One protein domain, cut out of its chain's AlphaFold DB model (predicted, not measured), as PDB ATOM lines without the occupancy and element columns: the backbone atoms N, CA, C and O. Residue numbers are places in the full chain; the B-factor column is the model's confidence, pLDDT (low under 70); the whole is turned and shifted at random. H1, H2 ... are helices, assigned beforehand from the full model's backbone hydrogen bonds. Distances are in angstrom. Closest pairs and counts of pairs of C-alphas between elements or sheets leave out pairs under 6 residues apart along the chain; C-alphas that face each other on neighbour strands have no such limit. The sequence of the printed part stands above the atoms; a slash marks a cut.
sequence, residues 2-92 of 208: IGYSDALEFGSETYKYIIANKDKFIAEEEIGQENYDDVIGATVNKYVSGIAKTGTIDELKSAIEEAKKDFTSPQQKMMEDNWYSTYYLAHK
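What this domain is: This is residues 2 to 92 of the 208 residues of an uncharacterized protein of Marinifilum flexuosum (UniProt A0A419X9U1). Long helix H3 makes the main axis; H4 and H5 pack on its later half as a three-helix up-and-down bundle, each running against the one before, while short H1 and H2 lie by its first half. The printed part has 91 residues, five named helices, H1 to H5, and no named strand: all helix. It is compact, radius of gyration of the C-alphas 13.7 A, spanning 45 by 27 by 25 A.

Where its parts are: H1 is residues 13 to 20, from C-alpha 13 at (37.959, 15.556, -15.021). H2 is 22 to 27; H3, 32 to 54, 34.0 A; H4, 57 to 70, 20.8 A; H5, 76 to 90, 21.0 A, ending at C-alpha 90 (57.821, -2.167, -1.774).

How they stand to each other: H3 touches H5 at C-alphas 52 and 87, 4.5 A, and H4 at C-alphas 52 and 60, 5.7 A. H2 touches H3 at C-alphas 26 and 32, 4.2 A. H1 and H3 are near each other. Every O i to N i+4 pair is within hydrogen-bond range in H1, H2, H3 and H5; in H4, 8 of 10.

The domain as a whole: The printed part has no cut; residues 2 to 7 have pLDDT under 70.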
ATOM      1  N   ILE A   2      32.249  -6.826 -15.487       32.59
ATOM      2  CA  ILE A   2      33.185  -6.090 -16.347       32.59
ATOM      3  C   ILE A   2      33.862  -5.017 -15.486       32.59
ATOM      4  O   ILE A   2      33.183  -4.311 -14.746       32.59
ATOM      5  N   GLY A   3      35.192  -4.957 -15.540       39.12
ATOM      6  CA  GLY A   3      36.027  -4.061 -14.743       39.12
ATOM      7  C   GLY A   3      35.851  -2.595 -15.128       39.12
ATOM      8  O   GLY A   3      36.565  -2.084 -15.983       39.12
ATOM      9  N   TYR A   4      34.923  -1.907 -14.466       46.59
ATOM     10  CA  TYR A   4      34.776  -0.452 -14.570       46.59
ATOM     11  C   TYR A   4      35.870   0.323 -13.807       46.59
ATOM     12  O   TYR A   4      36.064   1.509 -14.065       46.59
ATOM     13  N   SER A   5      36.636  -0.323 -12.916       49.84
ATOM     14  CA  SER A   5      37.669   0.344 -12.104       49.84
ATOM     15  C   SER A   5      38.971   0.663 -12.845       49.84
ATOM     16  O   SER A   5      39.818   1.373 -12.304       49.84
ATOM     17  N   ASP A   6      39.178   0.144 -14.059       55.94
ATOM     18  CA  ASP A   6      40.430   0.385 -14.786       55.94
ATOM     19  C   ASP A   6      40.459   1.732 -15.519       55.94
ATOM     20  O   ASP A   6      41.551   2.254 -15.749       55.94
ATOM     21  N   ALA A   7      39.293   2.320 -15.815       64.75
ATOM     22  CA  ALA A   7      39.171   3.528 -16.633       64.75
ATOM     23  C   ALA A   7      39.107   4.847 -15.841       64.75
ATOM     24  O   ALA A   7      39.403   5.897 -16.406       64.75
ATOM     25  N   LEU A   8      38.714   4.824 -14.562       89.88
ATOM     26  CA  LEU A   8      38.612   6.048 -13.765       89.88
ATOM     27  C   LEU A   8      39.943   6.348 -13.065       89.88
ATOM     28  O   LEU A   8      40.435   5.559 -12.260       89.88
ATOM     29  N   GLU A   9      40.531   7.499 -13.382       94.06
ATOM     30  CA  GLU A   9      41.770   7.978 -12.765       94.06
ATOM     31  C   GLU A   9      41.469   9.011 -11.678       94.06
ATOM     32  O   GLU A   9      40.680   9.939 -11.889       94.06
ATOM     33  N   PHE A  10      42.119   8.873 -10.520       95.81
ATOM     34  CA  PHE A  10      41.985   9.820  -9.415       95.81
ATOM     35  C   PHE A  10      42.385  11.234  -9.862       95.81
ATOM     36  O   PHE A  10      43.404  11.426 -10.522       95.81
ATOM     37  N   GLY A  11      41.560  12.228  -9.531       94.94
ATOM     38  CA  GLY A  11      41.803  13.627  -9.895       94.94
ATOM     39  C   GLY A  11      41.544  13.993 -11.368       94.94
ATOM     40  O   GLY A  11      41.644  15.181 -11.707       94.94
ATOM     41  N   SER A  12      41.171  13.035 -12.227       96.50
ATOM     42  CA  SER A  12      40.740  13.302 -13.610       96.50
ATOM     43  C   SER A  12      39.478  14.173 -13.667       96.50
ATOM     44  O   SER A  12      38.746  14.302 -12.682       96.50
ATOM     45  N   GLU A  13      39.190  14.775 -14.825       96.38
ATOM     46  CA  GLU A  13      37.959  15.556 -15.021       96.38
ATOM     47  C   GLU A  13      36.704  14.711 -14.770       96.38
ATOM     48  O   GLU A  13      35.789  15.153 -14.076       96.38
ATOM     49  N   THR A  14      36.693  13.467 -15.256       95.12
ATOM     50  CA  THR A  14      35.598  12.519 -15.024       95.12
ATOM     51  C   THR A  14      35.448  12.186 -13.542       95.12
ATOM     52  O   THR A  14      34.333  12.208 -13.029       95.12
ATOM     53  N   TYR A  15      36.550  11.942 -12.829       95.88
ATOM     54  CA  TYR A  15      36.517  11.688 -11.388       95.88
ATOM     55  C   TYR A  15      35.939  12.878 -10.621       95.88
ATOM     56  O   TYR A  15      34.987  12.722  -9.860       95.88
ATOM     57  N   LYS A  16      36.444  14.086 -10.889       96.31
ATOM     58  CA  LYS A  16      35.955  15.324 -10.265       96.31
ATOM     59  C   LYS A  16      34.474  15.559 -10.547       96.31
ATOM     60  O   LYS A  16      33.747  15.980  -9.652       96.31
ATOM     61  N   TYR A  17      34.019  15.259 -11.765       96.25
ATOM     62  CA  TYR A  17      32.603  15.337 -12.109       96.25
ATOM     63  C   TYR A  17      31.761  14.359 -11.281       96.25
ATOM     64  O   TYR A  17      30.710  14.754 -10.777       96.25
ATOM     65  N   ILE A  18      32.216  13.115 -11.099       95.25
ATOM     66  CA  ILE A  18      31.503  12.120 -10.285       95.25
ATOM     67  C   ILE A  18      31.432  12.565  -8.819       95.25
ATOM     68  O   ILE A  18      30.337  12.591  -8.260       95.25
ATOM     69  N   ILE A  19      32.553  13.004  -8.231       96.31
ATOM     70  CA  ILE A  19      32.598  13.507  -6.848       96.31
ATOM     71  C   ILE A  19      31.659  14.708  -6.655       96.31
ATOM     72  O   ILE A  19      30.868  14.732  -5.714       96.31
ATOM     73  N   ALA A  20      31.685  15.683  -7.569       97.06
ATOM     74  CA  ALA A  20      30.839  16.877  -7.487       97.06
ATOM     75  C   ALA A  20      29.336  16.583  -7.640       97.06
ATOM     76  O   ALA A  20      28.507  17.380  -7.207       97.06
ATOM     77  N   ASN A  21      28.977  15.450  -8.252       96.81
ATOM     78  CA  ASN A  21      27.594  15.036  -8.494       96.81
ATOM     79  C   ASN A  21      27.209  13.790  -7.679       96.81
ATOM     80  O   ASN A  21      26.289  13.070  -8.068       96.81
ATOM     81  N   LYS A  22      27.892  13.538  -6.553       94.81
ATOM     82  CA  LYS A  22      27.696  12.368  -5.684       94.81
ATOM     83  C   LYS A  22      26.220  12.039  -5.430       94.81
ATOM     84  O   LYS A  22      25.779  10.938  -5.749       94.81
ATOM     85  N   ASP A  23      25.453  13.000  -4.916       96.69
ATOM     86  CA  ASP A  23      24.051  12.775  -4.535       96.69
ATOM     87  C   ASP A  23      23.174  12.407  -5.735       96.69
ATOM     88  O   ASP A  23      22.258  11.599  -5.611       96.69
ATOM     89  N   LYS A  24      23.487  12.951  -6.920       96.69
ATOM     90  CA  LYS A  24      22.787  12.611  -8.159       96.69
ATOM     91  C   LYS A  24      23.035  11.154  -8.533       96.69
ATOM     92  O   LYS A  24      22.081  10.450  -8.818       96.69
ATOM     93  N   PHE A  25      24.290  10.705  -8.517       94.94
ATOM     94  CA  PHE A  25      24.626   9.322  -8.859       94.94
ATOM     95  C   PHE A  25      24.058   8.321  -7.852       94.94
ATOM     96  O   PHE A  25      23.564   7.277  -8.256       94.94
ATOM     97  N   ILE A  26      24.068   8.648  -6.560       95.88
ATOM     98  CA  ILE A  26      23.492   7.782  -5.521       95.88
ATOM     99  C   ILE A  26      21.964   7.689  -5.645       95.88
ATOM    100  O   ILE A  26      21.394   6.650  -5.322       95.88
ATOM    101  N   ALA A  27      21.297   8.752  -6.103       96.88
ATOM    102  CA  ALA A  27      19.847   8.766  -6.282       96.88
ATOM    103  C   ALA A  27      19.358   7.951  -7.495       96.88
ATOM    104  O   ALA A  27      18.171   7.634  -7.558       96.88
ATOM    105  N   GLU A  28      20.236   7.610  -8.445       95.56
ATOM    106  CA  GLU A  28      19.889   6.746  -9.580       95.56
ATOM    107  C   GLU A  28      19.753   5.288  -9.115       95.56
ATOM    108  O   GLU A  28      20.699   4.711  -8.574       95.56
ATOM    109  N   GLU A  29      18.590   4.675  -9.361       91.69
ATOM    110  CA  GLU A  29      18.239   3.326  -8.877       91.69
ATOM    111  C   GLU A  29      19.223   2.242  -9.355       91.69
ATOM    112  O   GLU A  29      19.528   1.308  -8.618       91.69
ATOM    113  N   GLU A  30      19.772   2.392 -10.563       91.12
ATOM    114  CA  GLU A  30      20.739   1.447 -11.139       91.12
ATOM    115  C   GLU A  30      22.159   1.582 -10.556       91.12
ATOM    116  O   GLU A  30      22.983   0.685 -10.740       91.12
ATOM    117  N   ILE A  31      22.465   2.685  -9.861       92.06
ATOM    118  CA  ILE A  31      23.785   2.947  -9.270       92.06
ATOM    119  C   ILE A  31      23.703   2.782  -7.754       92.06
ATOM    120  O   ILE A  31      24.307   1.863  -7.205       92.06
ATOM    121  N   GLY A  32      22.943   3.627  -7.060       94.38
ATOM    122  CA  GLY A  32      22.856   3.583  -5.603       94.38
ATOM    123  C   GLY A  32      24.184   3.857  -4.874       94.38
ATOM    124  O   GLY A  32      25.231   4.125  -5.467       94.38
ATOM    125  N   GLN A  33      24.137   3.791  -3.540       93.69
ATOM    126  CA  GLN A  33      25.294   4.052  -2.670       93.69
ATOM    127  C   GLN A  33      26.430   3.043  -2.886       93.69
ATOM    128  O   GLN A  33      27.589   3.435  -2.970       93.69
ATOM    129  N   GLU A  34      26.097   1.755  -2.980       91.62
ATOM    130  CA  GLU A  34      27.080   0.668  -3.035       91.62
ATOM    131  C   GLU A  34      27.937   0.742  -4.303       91.62
ATOM    132  O   GLU A  34      29.160   0.810  -4.202       91.62
ATOM    133  N   ASN A  35      27.325   0.849  -5.490       91.69
ATOM    134  CA  ASN A  35      28.106   0.935  -6.729       91.69
ATOM    135  C   ASN A  35      28.902   2.247  -6.817       91.69
ATOM    136  O   ASN A  35      30.000   2.260  -7.376       91.69
ATOM    137  N   TYR A  36      28.374   3.350  -6.270       93.31
ATOM    138  CA  TYR A  36      29.124   4.602  -6.181       93.31
ATOM    139  C   TYR A  36      30.386   4.425  -5.324       93.31
ATOM    140  O   TYR A  36      31.491   4.761  -5.765       93.31
ATOM    141  N   ASP A  37      30.235   3.867  -4.121       92.50
ATOM    142  CA  ASP A  37      31.342   3.651  -3.189       92.50
ATOM    143  C   ASP A  37      32.364   2.654  -3.738       92.50
ATOM    144  O   ASP A  37      33.564   2.873  -3.578       92.50
ATOM    145  N   ASP A  38      31.926   1.610  -4.442       90.38
ATOM    146  CA  ASP A  38      32.817   0.637  -5.076       90.38
ATOM    147  C   ASP A  38      33.685   1.280  -6.163       90.38
ATOM    148  O   ASP A  38      34.905   1.076  -6.197       90.38
ATOM    149  N   VAL A  39      33.096   2.102  -7.039       91.94
ATOM    150  CA  VAL A  39      33.832   2.773  -8.125       91.94
ATOM    151  C   VAL A  39      34.827   3.791  -7.569       91.94
ATOM    152  O   VAL A  39      36.001   3.806  -7.968       91.94
ATOM    153  N   ILE A  40      34.390   4.640  -6.636       94.00
ATOM    154  CA  ILE A  40      35.259   5.662  -6.045       94.00
ATOM    155  C   ILE A  40      36.316   5.025  -5.144       94.00
ATOM    156  O   ILE A  40      37.496   5.367  -5.249       94.00
ATOM    157  N   GLY A  41      35.931   4.050  -4.324       93.06
ATOM    158  CA  GLY A  41      36.827   3.300  -3.454       93.06
ATOM    159  C   GLY A  41      37.907   2.555  -4.234       93.06
ATOM    160  O   GLY A  41      39.083   2.633  -3.874       93.06
ATOM    161  N   ALA A  42      37.556   1.904  -5.349       92.19
ATOM    162  CA  ALA A  42      38.532   1.256  -6.225       92.19
ATOM    163  C   ALA A  42      39.507   2.266  -6.855       92.19
ATOM    164  O   ALA A  42      40.715   2.013  -6.893       92.19
ATOM    165  N   THR A  43      39.005   3.427  -7.286       95.19
ATOM    166  CA  THR A  43      39.820   4.507  -7.867       95.19
ATOM    167  C   THR A  43      40.814   5.075  -6.851       95.19
ATOM    168  O   THR A  43      42.011   5.170  -7.133       95.19
ATOM    169  N   VAL A  44      40.342   5.385  -5.639       95.12
ATOM    170  CA  VAL A  44      41.178   5.831  -4.515       95.12
ATOM    171  C   VAL A  44      42.223   4.775  -4.168       95.12
ATOM    172  O   VAL A  44      43.409   5.084  -4.060       95.12
ATOM    173  N   ASN A  45      41.815   3.510  -4.051       94.19
ATOM    174  CA  ASN A  45      42.730   2.427  -3.719       94.19
ATOM    175  C   ASN A  45      43.828   2.251  -4.777       94.19
ATOM    176  O   ASN A  45      44.986   2.048  -4.412       94.19
ATOM    177  N   LYS A  46      43.494   2.366  -6.069       94.44
ATOM    178  CA  LYS A  46      44.461   2.321  -7.175       94.44
ATOM    179  C   LYS A  46      45.473   3.465  -7.080       94.44
ATOM    180  O   LYS A  46      46.672   3.202  -7.163       94.44
ATOM    181  N   TYR A  47      45.008   4.695  -6.860       96.25
ATOM    182  CA  TYR A  47      45.859   5.881  -6.711       96.25
ATOM    183  C   TYR A  47      46.828   5.759  -5.534       96.25
ATOM    184  O   TYR A  47      48.046   5.768  -5.722       96.25
ATOM    185  N   VAL A  48      46.294   5.555  -4.326       97.69
ATOM    186  CA  VAL A  48      47.107   5.520  -3.105       97.69
ATOM    187  C   VAL A  48      48.047   4.310  -3.105       97.69
ATOM    188  O   VAL A  48      49.210   4.440  -2.732       97.69
ATOM    189  N   SER A  49      47.609   3.146  -3.603       96.38
ATOM    190  CA  SER A  49      48.488   1.971  -3.740       96.38
ATOM    191  C   SER A  49      49.594   2.168  -4.778       96.38
ATOM    192  O   SER A  49      50.663   1.574  -4.643       96.38
ATOM    193  N   GLY A  50      49.359   2.965  -5.826       97.25
ATOM    194  CA  GLY A  50      50.389   3.336  -6.798       97.25
ATOM    195  C   GLY A  50      51.506   4.149  -6.144       97.25
ATOM    196  O   GLY A  50      52.684   3.816  -6.292       97.25
ATOM    197  N   ILE A  51      51.123   5.144  -5.339       98.38
ATOM    198  CA  ILE A  51      52.060   5.966  -4.562       98.38
ATOM    199  C   ILE A  51      52.761   5.124  -3.497       98.38
ATOM    200  O   ILE A  51      53.980   5.175  -3.404       98.38
ATOM    201  N   ALA A  52      52.040   4.265  -2.771       98.31
ATOM    202  CA  ALA A  52      52.641   3.367  -1.787       98.31
ATOM    203  C   ALA A  52      53.764   2.496  -2.378       98.31
ATOM    204  O   ALA A  52      54.697   2.150  -1.671       98.31
ATOM    205  N   LYS A  53      53.696   2.126  -3.662       98.06
ATOM    206  CA  LYS A  53      54.713   1.278  -4.304       98.06
ATOM    207  C   LYS A  53      55.953   2.029  -4.793       98.06
ATOM    208  O   LYS A  53      56.953   1.374  -5.075       98.06
ATOM    209  N   THR A  54      55.853   3.337  -5.027       97.62
ATOM    210  CA  THR A  54      56.848   4.078  -5.826       97.62
ATOM    211  C   THR A  54      57.274   5.416  -5.232       97.62
ATOM    212  O   THR A  54      58.382   5.865  -5.517       97.62
ATOM    213  N   GLY A  55      56.419   6.045  -4.430       97.44
ATOM    214  CA  GLY A  55      56.666   7.333  -3.796       97.44
ATOM    215  C   GLY A  55      57.345   7.212  -2.436       97.44
ATOM    216  O   GLY A  55      57.786   6.155  -2.006       97.44
ATOM    217  N   THR A  56      57.431   8.328  -1.735       98.25
ATOM    218  CA  THR A  56      57.951   8.446  -0.374       98.25
ATOM    219  C   THR A  56      56.845   8.267   0.664       98.25
ATOM    220  O   THR A  56      55.653   8.384   0.373       98.25
ATOM    221  N   ILE A  57      57.233   8.036   1.922       97.81
ATOM    222  CA  ILE A  57      56.274   7.941   3.028       97.81
ATOM    223  C   ILE A  57      55.444   9.223   3.206       97.81
ATOM    224  O   ILE A  57      54.286   9.151   3.613       97.81
ATOM    225  N   ASP A  58      56.010  10.392   2.900       98.38
ATOM    226  CA  ASP A  58      55.295  11.664   3.015       98.38
ATOM    227  C   ASP A  58      54.336  11.874   1.839       98.38
ATOM    228  O   ASP A  58      53.203  12.292   2.066       98.38
ATOM    229  N   GLU A  59      54.713  11.470   0.622       98.44
ATOM    230  CA  GLU A  59      53.783  11.422  -0.515       98.44
ATOM    231  C   GLU A  59      52.624  10.455  -0.251       98.44
ATOM    232  O   GLU A  59      51.477  10.791  -0.541       98.44
ATOM    233  N   LEU A  60      52.883   9.297   0.369       98.62
ATOM    234  CA  LEU A  60      51.825   8.374   0.780       98.62
ATOM    235  C   LEU A  60      50.860   9.029   1.779       98.62
ATOM    236  O   LEU A  60      49.647   8.962   1.591       98.62
ATOM    237  N   LYS A  61      51.374   9.681   2.830       98.31
ATOM    238  CA  LYS A  61      50.527  10.398   3.802       98.31
ATOM    239  C   LYS A  61      49.694  11.480   3.120       98.31
ATOM    240  O   LYS A  61      48.498  11.579   3.379       98.31
ATOM    241  N   SER A  62      50.310  12.272   2.243       98.25
ATOM    242  CA  SER A  62      49.614  13.316   1.490       98.25
ATOM    243  C   SER A  62      48.523  12.739   0.593       98.25
ATOM    244  O   SER A  62      47.419  13.275   0.591       98.25
ATOM    245  N   ALA A  63      48.783  11.628  -0.096       98.00
ATOM    246  CA  ALA A  63      47.803  10.960  -0.949       98.00
ATOM    247  C   ALA A  63      46.607  10.408  -0.161       98.00
ATOM    248  O   ALA A  63      45.470  10.521  -0.612       98.00
ATOM    249  N   ILE A  64      46.850   9.846   1.029       97.88
ATOM    250  CA  ILE A  64      45.788   9.384   1.935       97.88
ATOM    251  C   ILE A  64      44.893  10.558   2.345       97.88
ATOM    252  O   ILE A  64      43.671  10.474   2.232       97.88
ATOM    253  N   GLU A  65      45.489  11.662   2.798       97.81
ATOM    254  CA  GLU A  65      44.736  12.842   3.233       97.81
ATOM    255  C   GLU A  65      44.035  13.560   2.077       97.81
ATOM    256  O   GLU A  65      42.962  14.129   2.264       97.81
ATOM    257  N   GLU A  66      44.604  13.528   0.874       96.31
ATOM    258  CA  GLU A  66      43.942  14.023  -0.329       96.31
ATOM    259  C   GLU A  66      42.718  13.171  -0.674       96.31
ATOM    260  O   GLU A  66      41.621  13.712  -0.787       96.31
ATOM    261  N   ALA A  67      42.873  11.848  -0.746       95.69
ATOM    262  CA  ALA A  67      41.784  10.938  -1.083       95.69
ATOM    263  C   ALA A  67      40.623  10.984  -0.076       95.69
ATOM    264  O   ALA A  67      39.459  10.900  -0.469       95.69
ATOM    265  N   LYS A  68      40.920  11.177   1.216       95.88
ATOM    266  CA  LYS A  68      39.908  11.273   2.282       95.88
ATOM    267  C   LYS A  68      38.971  12.471   2.147       95.88
ATOM    268  O   LYS A  68      37.867  12.419   2.688       95.88
ATOM    269  N   LYS A  69      39.382  13.529   1.438       94.31
ATOM    270  CA  LYS A  69      38.515  14.687   1.157       94.31
ATOM    271  C   LYS A  69      37.344  14.305   0.259       94.31
ATOM    272  O   LYS A  69      36.249  14.824   0.451       94.31
ATOM    273  N   ASP A  70      37.582  13.383  -0.667       90.88
ATOM    274  CA  ASP A  70      36.616  12.988  -1.689       90.88
ATOM    275  C   ASP A  70      35.844  11.722  -1.286       90.88
ATOM    276  O   ASP A  70      34.664  11.569  -1.612       90.88
ATOM    277  N   PHE A  71      36.489  10.812  -0.546       90.69
ATOM    278  CA  PHE A  71      35.900   9.542  -0.133       90.69
ATOM    279  C   PHE A  71      36.505   9.011   1.167       90.69
ATOM    280  O   PHE A  71      37.716   8.847   1.288       90.69
ATOM    281  N   THR A  72      35.646   8.669   2.126       92.50
ATOM    282  CA  THR A  72      36.038   7.950   3.344       92.50
ATOM    283  C   THR A  72      35.219   6.671   3.446       92.50
ATOM    284  O   THR A  72      33.994   6.721   3.533       92.50
ATOM    285  N   SER A  73      35.902   5.528   3.462       88.00
ATOM    286  CA  SER A  73      35.266   4.218   3.618       88.00
ATOM    287  C   SER A  73      34.921   3.933   5.090       88.00
ATOM    288  O   SER A  73      35.693   4.297   5.982       88.00
ATOM    289  N   PRO A  74      33.846   3.182   5.393       87.50
ATOM    290  CA  PRO A  74      33.644   2.609   6.728       87.50
ATOM    291  C   PRO A  74      34.825   1.740   7.205       87.50
ATOM    292  O   PRO A  74      35.039   1.578   8.405       87.50
ATOM    293  N   GLN A  75      35.624   1.204   6.278       88.31
ATOM    294  CA  GLN A  75      36.828   0.417   6.534       88.31
ATOM    295  C   GLN A  75      38.128   1.223   6.341       88.31
ATOM    296  O   GLN A  75      39.195   0.630   6.171       88.31
ATOM    297  N   GLN A  76      38.076   2.562   6.416       92.00
ATOM    298  CA  GLN A  76      39.209   3.459   6.148       92.00
ATOM    299  C   GLN A  76      40.500   3.048   6.870       92.00
ATOM    300  O   GLN A  76      41.557   2.964   6.253       92.00
ATOM    301  N   LYS A  77      40.418   2.718   8.165       91.75
ATOM    302  CA  LYS A  77      41.591   2.296   8.945       91.75
ATOM    303  C   LYS A  77      42.271   1.058   8.340       91.75
ATOM    304  O   LYS A  77      43.492   1.011   8.243       91.75
ATOM    305  N   MET A  78      41.482   0.070   7.918       90.25
ATOM    306  CA  MET A  78      41.999  -1.150   7.292       90.25
ATOM    307  C   MET A  78      42.656  -0.844   5.941       90.25
ATOM    308  O   MET A  78      43.702  -1.411   5.629       90.25
ATOM    309  N   MET A  79      42.072   0.063   5.151       93.38
ATOM    310  CA  MET A  79      42.660   0.510   3.884       93.38
ATOM    311  C   MET A  79      44.005   1.207   4.108       93.38
ATOM    312  O   MET A  79      44.992   0.839   3.477       93.38
ATOM    313  N   GLU A  80      44.079   2.132   5.068       96.06
ATOM    314  CA  GLU A  80      45.325   2.818   5.424       96.06
ATOM    315  C   GLU A  80      46.402   1.845   5.905       96.06
ATOM    316  O   GLU A  80      47.544   1.900   5.441       96.06
ATOM    317  N   ASP A  81      46.053   0.901   6.782       94.88
ATOM    318  CA  ASP A  81      46.989  -0.124   7.241       94.88
ATOM    319  C   ASP A  81      47.527  -0.980   6.082       94.88
ATOM    320  O   ASP A  81      48.728  -1.277   6.050       94.88
ATOM    321  N   ASN A  82      46.689  -1.295   5.091       94.94
ATOM    322  CA  ASN A  82      47.096  -2.004   3.877       94.94
ATOM    323  C   ASN A  82      48.000  -1.160   2.964       94.94
ATOM    324  O   ASN A  82      48.966  -1.696   2.409       94.94
ATOM    325  N   TRP A  83      47.751   0.143   2.823       97.88
ATOM    326  CA  TRP A  83      48.614   1.031   2.037       97.88
ATOM    327  C   TRP A  83      49.989   1.209   2.682       97.88
ATOM    328  O   TRP A  83      51.001   1.041   2.004       97.88
ATOM    329  N   TYR A  84      50.052   1.421   3.999       98.25
ATOM    330  CA  TYR A  84      51.330   1.438   4.717       98.25
ATOM    331  C   TYR A  84      52.056   0.090   4.623       98.25
ATOM    332  O   TYR A  84      53.266   0.053   4.423       98.25
ATOM    333  N   SER A  85      51.330  -1.028   4.732       96.88
ATOM    334  CA  SER A  85      51.905  -2.368   4.549       96.88
ATOM    335  C   SER A  85      52.513  -2.531   3.150       96.88
ATOM    336  O   SER A  85      53.641  -3.005   3.020       96.88
ATOM    337  N   THR A  86      51.801  -2.075   2.114       97.56
ATOM    338  CA  THR A  86      52.278  -2.069   0.721       97.56
ATOM    339  C   THR A  86      53.555  -1.248   0.577       97.56
ATOM    340  O   THR A  86      54.505  -1.726  -0.038       97.56
ATOM    341  N   TYR A  87      53.600  -0.066   1.196       98.56
ATOM    342  CA  TYR A  87      54.782   0.789   1.203       98.56
ATOM    343  C   TYR A  87      55.986   0.111   1.838       98.56
ATOM    344  O   TYR A  87      57.012  -0.064   1.185       98.56
ATOM    345  N   TYR A  88      55.860  -0.378   3.071       98.25
ATOM    346  CA  TYR A  88      57.003  -0.997   3.737       98.25
ATOM    347  C   TYR A  88      57.542  -2.211   2.966       98.25
ATOM    348  O   TYR A  88      58.750  -2.424   2.914       98.25
ATOM    349  N   LEU A  89      56.670  -2.982   2.312       97.00
ATOM    350  CA  LEU A  89      57.090  -4.108   1.476       97.00
ATOM    351  C   LEU A  89      57.795  -3.658   0.190       97.00
ATOM    352  O   LEU A  89      58.849  -4.204  -0.140       97.00
ATOM    353  N   ALA A  90      57.244  -2.675  -0.528       97.44
ATOM    354  CA  ALA A  90      57.821  -2.167  -1.774       97.44
ATOM    355  C   ALA A  90      59.181  -1.484  -1.549       97.44
ATOM    356  O   ALA A  90      60.097  -1.634  -2.358       97.44
ATOM    357  N   HIS A  91      59.337  -0.816  -0.405       97.56
ATOM    358  CA  HIS A  91      60.548  -0.094  -0.016       97.56
ATOM    359  C   HIS A  91      61.533  -0.945   0.803       97.56
ATOM    360  O   HIS A  91      62.545  -0.435   1.281       97.56
ATOM    361  N   LYS A  92      61.275  -2.256   0.931       97.25
ATOM    362  CA  LYS A  92      62.109  -3.219   1.675       97.25
ATOM    363  C   LYS A  92      62.318  -2.862   3.153       97.25
ATOM    364  O   LYS A  92      63.266  -3.324   3.784       97.25
TER     365      LYS A  92